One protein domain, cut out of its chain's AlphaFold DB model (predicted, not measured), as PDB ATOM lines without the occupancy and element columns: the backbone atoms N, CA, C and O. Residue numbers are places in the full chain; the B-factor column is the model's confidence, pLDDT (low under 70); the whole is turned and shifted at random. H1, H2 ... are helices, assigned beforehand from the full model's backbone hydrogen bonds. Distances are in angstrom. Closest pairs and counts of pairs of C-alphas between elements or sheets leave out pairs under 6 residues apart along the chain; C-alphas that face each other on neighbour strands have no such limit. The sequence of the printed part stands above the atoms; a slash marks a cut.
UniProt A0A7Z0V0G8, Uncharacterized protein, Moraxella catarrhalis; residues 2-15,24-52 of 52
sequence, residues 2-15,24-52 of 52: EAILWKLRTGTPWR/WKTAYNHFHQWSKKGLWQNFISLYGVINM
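Overview. This is residues 2 to 15 and 24 to 52 of the 52 residues of an uncharacterized protein of Moraxella catarrhalis (UniProt A0A7Z0V0G8). H2 and H3 meet near their ends, across a tight turn, as a wide and open V, and H1 packs with its first part, near Ile 4, on the first part of H2, near Ala 27, at about a right angle, at the foot of that arm. H3 makes the other arm and touches neither helix, which leaves the V open between H3 and H1. The printed part has 43 residues, with three named helices in the order H1, H2, H3 and no named strand, and its class is all helix. It is only just compact, close to loose, with a radius of gyration of the C-alphas of 10.7 A. The C-alphas span 29 by 23 by 13 A along their three main axes.

Arrangement. H1, residues 2 to 10, touches H2, residues 24 to 36, with 5 pairs of C-alphas within 8 A. The closest C-alphas of the two are those of Ile 4 and Ala 27, 5.8 A apart. The lines of H1 and H2 are about perpendicular, at 81 degrees, and their centres are 12.0 A apart. H2 is close to H3, residues 40 to 50, but not clearly touching it, with 1 pair of C-alphas within 8 A. The closest C-alphas of H2 and H3 are those of Trp 34 and Trp 40, 6.6 A apart. H2 and H3 run opposite ways at a steep tilt of 67 degrees, and their centres are 16.4 A apart. H1 and H3 are apart. In H1, H2 and H3 every O i to N i+4 pair of the backbone is within hydrogen-bond range.

Along the chain. H1 runs from Glu 2 to Thr 10 and begins with C-alpha 2 at (-25.193, 31.977, 28.108). Its first and last C-alphas are 11.9 A apart. H2 runs from Trp 24 to Lys 36, is the longest helix with 13 residues, and measures 18.2 A from first to last C-alpha. C-alpha 36 stands at (-22.690, 51.442, 29.734). H3 runs from Trp 40 to Ile 50 over 15.2 A and ends with C-alpha 50 at (-32.182, 34.448, 16.029).

Size, cuts and confidence. The two C-alphas farthest apart are those of Lys 25 and Met 52, at 29.0 A. Residues 16 to 23 are cut out and not printed, and C-alphas 15 and 24 are 6.2 A apart across the cut. The link from H1 to H2 is the link across the cut, while the link from H2 to H3, 3 residues, is tight. The mean pLDDT of the printed part is 82.7, and the model's confidence is low, under 70, at residues 48 to 52.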
ATOM      1  N   GLU A   2     -24.141  32.881  27.610       86.06
ATOM      2  CA  GLU A   2     -25.193  31.977  28.108       86.06
ATOM      3  C   GLU A   2     -25.696  32.327  29.515       86.06
ATOM      4  O   GLU A   2     -26.894  32.488  29.691       86.06
ATOM      5  N   ALA A   3     -24.812  32.599  30.481       91.56
ATOM      6  CA  ALA A   3     -25.214  33.088  31.807       91.56
ATOM      7  C   ALA A   3     -26.063  34.379  31.778       91.56
ATOM      8  O   ALA A   3     -26.992  34.526  32.568       91.56
ATOM      9  N   ILE A   4     -25.768  35.318  30.869       89.38
ATOM     10  CA  ILE A   4     -26.530  36.573  30.722       89.38
ATOM     11  C   ILE A   4     -27.917  36.275  30.148       89.38
ATOM     12  O   ILE A   4     -28.912  36.807  30.625       89.38
ATOM     13  N   LEU A   5     -27.984  35.407  29.146       87.62
ATOM     14  CA  LEU A   5     -29.228  35.013  28.490       87.62
ATOM     15  C   LEU A   5     -30.129  34.213  29.422       87.62
ATOM     16  O   LEU A   5     -31.316  34.499  29.538       87.62
ATOM     17  N   TRP A   6     -29.543  33.264  30.145       89.94
ATOM     18  CA  TRP A   6     -30.227  32.509  31.182       89.94
ATOM     19  C   TRP A   6     -30.793  33.451  32.239       89.94
ATOM     20  O   TRP A   6     -31.985  33.399  32.513       89.94
ATOM     21  N   LYS A   7     -29.983  34.396  32.737       90.00
ATOM     22  CA  LYS A   7     -30.409  35.435  33.682       90.00
ATOM     23  C   LYS A   7     -31.570  36.281  33.157       90.00
ATOM     24  O   LYS A   7     -32.478  36.603  33.923       90.00
ATOM     25  N   LEU A   8     -31.532  36.673  31.883       87.00
ATOM     26  CA  LEU A   8     -32.601  37.445  31.243       87.00
ATOM     27  C   LEU A   8     -33.893  36.629  31.109       87.00
ATOM     28  O   LEU A   8     -34.973  37.187  31.264       87.00
ATOM     29  N   ARG A   9     -33.787  35.317  30.879       87.44
ATOM     30  CA  ARG A   9     -34.929  34.401  30.771       87.44
ATOM     31  C   ARG A   9     -35.545  34.045  32.125       87.44
ATOM     32  O   ARG A   9     -36.761  33.927  32.217       87.44
ATOM     33  N   THR A  10     -34.729  33.830  33.154       90.50
ATOM     34  CA  THR A  10     -35.188  33.336  34.465       90.50
ATOM     35  C   THR A  10     -35.430  34.443  35.483       90.50
ATOM     36  O   THR A  10     -36.178  34.243  36.433       90.50
ATOM     37  N   GLY A  11     -34.796  35.610  35.335       89.12
ATOM     38  CA  GLY A  11     -34.907  36.704  36.302       89.12
ATOM     39  C   GLY A  11     -34.173  36.459  37.629       89.12
ATOM     40  O   GLY A  11     -34.061  37.380  38.437       89.12
ATOM     41  N   THR A  12     -33.567  35.291  37.826       89.94
ATOM     42  CA  THR A  12     -32.868  34.859  39.049       89.94
ATOM     43  C   THR A  12     -31.685  35.764  39.424       89.94
ATOM     44  O   THR A  12     -31.037  36.273  38.522       89.94
ATOM     45  N   PRO A  13     -31.336  36.023  40.695       92.62
ATOM     46  CA  PRO A  13     -30.145  36.808  41.051       92.62
ATOM     47  C   PRO A  13     -28.847  36.306  40.389       92.62
ATOM     48  O   PRO A  13     -28.667  35.115  40.167       92.62
ATOM     49  N   TRP A  14     -27.897  37.210  40.104       91.50
ATOM     50  CA  TRP A  14     -26.635  36.843  39.436       91.50
ATOM     51  C   TRP A  14     -25.848  35.755  40.180       91.50
ATOM     52  O   TRP A  14     -25.225  34.918  39.545       91.50
ATOM     53  N   ARG A  15     -25.878  35.758  41.516       91.50
ATOM     54  CA  ARG A  15     -25.119  34.803  42.342       91.50
ATOM     55  C   ARG A  15     -25.654  33.376  42.287       91.50
ATOM     56  O   ARG A  15     -24.897  32.463  42.590       91.50
ATOM     57  N   TRP A  24     -20.557  33.872  37.239       92.44
ATOM     58  CA  TRP A  24     -21.541  34.956  37.316       92.44
ATOM     59  C   TRP A  24     -20.905  36.349  37.328       92.44
ATOM     60  O   TRP A  24     -21.454  37.290  36.762       92.44
ATOM     61  N   LYS A  25     -19.722  36.489  37.937       93.56
ATOM     62  CA  LYS A  25     -19.004  37.766  38.035       93.56
ATOM     63  C   LYS A  25     -18.542  38.260  36.663       93.56
ATOM     64  O   LYS A  25     -18.651  39.447  36.366       93.56
ATOM     65  N   THR A  26     -18.087  37.350  35.804       92.06
ATOM     66  CA  THR A  26     -17.715  37.658  34.416       92.06
ATOM     67  C   THR A  26     -18.949  38.027  33.600       92.06
ATOM     68  O   THR A  26     -18.921  39.020  32.876       92.06
ATOM     69  N   ALA A  27     -20.048  37.283  33.759       91.38
ATOM     70  CA  ALA A  27     -21.319  37.578  33.100       91.38
ATOM     71  C   ALA A  27     -21.865  38.959  33.499       91.38
ATOM     72  O   ALA A  27     -22.200  39.760  32.629       91.38
ATOM     73  N   TYR A  28     -21.866  39.269  34.798       92.56
ATOM     74  CA  TYR A  28     -22.258  40.572  35.328       92.56
ATOM     75  C   TYR A  28     -21.372  41.703  34.798       92.56
ATOM     76  O   TYR A  28     -21.883  42.724  34.345       92.56
ATOM     77  N   ASN A  29     -20.046  41.530  34.801       93.31
ATOM     78  CA  ASN A  29     -19.136  42.553  34.284       93.31
ATOM     79  C   ASN A  29     -19.388  42.830  32.798       93.31
ATOM     80  O   ASN A  29     -19.418  43.990  32.389       93.31
ATOM     81  N   HIS A  30     -19.614  41.782  32.004       89.44
ATOM     82  CA  HIS A  30     -19.948  41.923  30.588       89.44
ATOM     83  C   HIS A  30     -21.287  42.646  30.394       89.44
ATOM     84  O   HIS A  30     -21.355  43.613  29.637       89.44
ATOM     85  N   PHE A  31     -22.320  42.223  31.131       88.81
ATOM     86  CA  PHE A  31     -23.638  42.859  31.152       88.81
ATOM     87  C   PHE A  31     -23.520  44.357  31.461       88.81
ATOM     88  O   PHE A  31     -24.030  45.201  30.725       88.81
ATOM     89  N   HIS A  32     -22.782  44.706  32.516       91.06
ATOM     90  CA  HIS A  32     -22.584  46.090  32.947       91.06
ATOM     91  C   HIS A  32     -21.840  46.929  31.908       91.06
ATOM     92  O   HIS A  32     -22.229  48.062  31.618       91.06
ATOM     93  N   GLN A  33     -20.783  46.381  31.306       91.38
ATOM     94  CA  GLN A  33     -20.031  47.073  30.258       91.38
ATOM     95  C   GLN A  33     -20.881  47.332  29.014       91.38
ATOM     96  O   GLN A  33     -20.811  48.421  28.445       91.38
ATOM     97  N   TRP A  34     -21.694  46.367  28.593       87.00
ATOM     98  CA  TRP A  34     -22.592  46.537  27.449       87.00
ATOM     99  C   TRP A  34     -23.702  47.537  27.736       87.00
ATOM    100  O   TRP A  34     -24.010  48.361  26.874       87.00
ATOM    101  N   SER A  35     -24.212  47.543  28.969       85.88
ATOM    102  CA  SER A  35     -25.161  48.552  29.434       85.88
ATOM    103  C   SER A  35     -24.603  49.955  29.351       85.88
ATOM    104  O   SER A  35     -25.258  50.845  28.817       85.88
ATOM    105  N   LYS A  36     -23.370  50.148  29.820       88.81
ATOM    106  CA  LYS A  36     -22.690  51.442  29.734       88.81
ATOM    107  C   LYS A  36     -22.438  51.892  28.299       88.81
ATOM    108  O   LYS A  36     -22.407  53.088  28.045       88.81
ATOM    109  N   LYS A  37     -22.249  50.951  27.375       87.81
ATOM    110  CA  LYS A  37     -22.012  51.237  25.957       87.81
ATOM    111  C   LYS A  37     -23.300  51.405  25.140       87.81
ATOM    112  O   LYS A  37     -23.204  51.638  23.943       87.81
ATOM    113  N   GLY A  38     -24.485  51.252  25.744       82.75
ATOM    114  CA  GLY A  38     -25.762  51.321  25.021       82.75
ATOM    115  C   GLY A  38     -25.962  50.185  24.008       82.75
ATOM    116  O   GLY A  38     -26.798  50.287  23.119       82.75
ATOM    117  N   LEU A  39     -25.211  49.085  24.128       80.69
ATOM    118  CA  LEU A  39     -25.233  47.980  23.159       80.69
ATOM    119  C   LEU A  39     -26.437  47.040  23.336       80.69
ATOM    120  O   LEU A  39     -26.592  46.085  22.573       80.69
ATOM    121  N   TRP A  40     -27.302  47.310  24.318       75.62
ATOM    122  CA  TRP A  40     -28.498  46.512  24.583       75.62
ATOM    123  C   TRP A  40     -29.470  46.480  23.413       75.62
ATOM    124  O   TRP A  40     -29.990  45.409  23.118       75.62
ATOM    125  N   GLN A  41     -29.681  47.605  22.722       70.50
ATOM    126  CA  GLN A  41     -30.571  47.650  21.559       70.50
ATOM    127  C   GLN A  41     -30.143  46.643  20.486       70.50
ATOM    128  O   GLN A  41     -30.956  45.844  20.026       70.50
ATOM    129  N   ASN A  42     -28.852  46.627  20.149       73.75
ATOM    130  CA  ASN A  42     -28.315  45.721  19.136       73.75
ATOM    131  C   ASN A  42     -28.372  44.263  19.599       73.75
ATOM    132  O   ASN A  42     -28.702  43.383  18.812       73.75
ATOM    133  N   PHE A  43     -28.086  44.002  20.876       74.50
ATOM    134  CA  PHE A  43     -28.115  42.648  21.421       74.50
ATOM    135  C   PHE A  43     -29.533  42.068  21.470       74.50
ATOM    136  O   PHE A  43     -29.741  40.943  21.028       74.50
ATOM    137  N   ILE A  44     -30.515  42.832  21.957       71.12
ATOM    138  CA  ILE A  44     -31.921  42.405  22.017       71.12
ATOM    139  C   ILE A  44     -32.476  42.212  20.605       71.12
ATOM    140  O   ILE A  44     -33.132  41.206  20.348       71.12
ATOM    141  N   SER A  45     -32.166  43.124  19.677       72.62
ATOM    142  CA  SER A  45     -32.570  42.989  18.276       72.62
ATOM    143  C   SER A  45     -31.976  41.739  17.628       72.62
ATOM    144  O   SER A  45     -32.689  41.015  16.945       72.62
ATOM    145  N   LEU A  46     -30.689  41.462  17.842       72.38
ATOM    146  CA  LEU A  46     -30.027  40.287  17.276       72.38
ATOM    147  C   LEU A  46     -30.582  38.990  17.882       72.38
ATOM    148  O   LEU A  46     -30.878  38.040  17.166       72.38
ATOM    149  N   TYR A  47     -30.751  38.946  19.204       71.62
ATOM    150  CA  TYR A  47     -31.187  37.736  19.894       71.62
ATOM    151  C   TYR A  47     -32.670  37.424  19.658       71.62
ATOM    152  O   TYR A  47     -33.020  36.256  19.505       71.62
ATOM    153  N   GLY A  48     -33.527  38.448  19.573       65.19
ATOM    154  CA  GLY A  48     -34.943  38.291  19.232       65.19
ATOM    155  C   GLY A  48     -35.177  37.792  17.804       65.19
ATOM    156  O   GLY A  48     -36.143  37.080  17.573       65.19
ATOM    157  N   VAL A  49     -34.273  38.106  16.867       61.12
ATOM    158  CA  VAL A  49     -34.329  37.617  15.476       61.12
ATOM    159  C   VAL A  49     -33.813  36.180  15.346       61.12
ATOM    160  O   VAL A  49     -34.333  35.423  14.541       61.12
ATOM    161  N   ILE A  50     -32.799  35.788  16.124       60.06
ATOM    162  CA  ILE A  50     -32.182  34.448  16.029       60.06
ATOM    163  C   ILE A  50     -32.976  33.380  16.809       60.06
ATOM    164  O   ILE A  50     -32.813  32.191  16.554       60.06
ATOM    165  N   ASN A  51     -33.830  33.780  17.758       55.06
ATOM    166  CA  ASN A  51     -34.632  32.863  18.584       55.06
ATOM    167  C   ASN A  51     -36.128  32.838  18.205       55.06
ATOM    168  O   ASN A  51     -36.944  32.428  19.033       55.06
ATOM    169  N   MET A  52     -36.482  33.281  16.992       49.97
ATOM    170  CA  MET A  52     -37.834  33.191  16.422       49.97
ATOM    171  C   MET A  52     -37.881  32.196  15.264       49.97
ATOM    172  O   MET A  52     -36.869  32.096  14.537       49.97
TER     173      MET A  52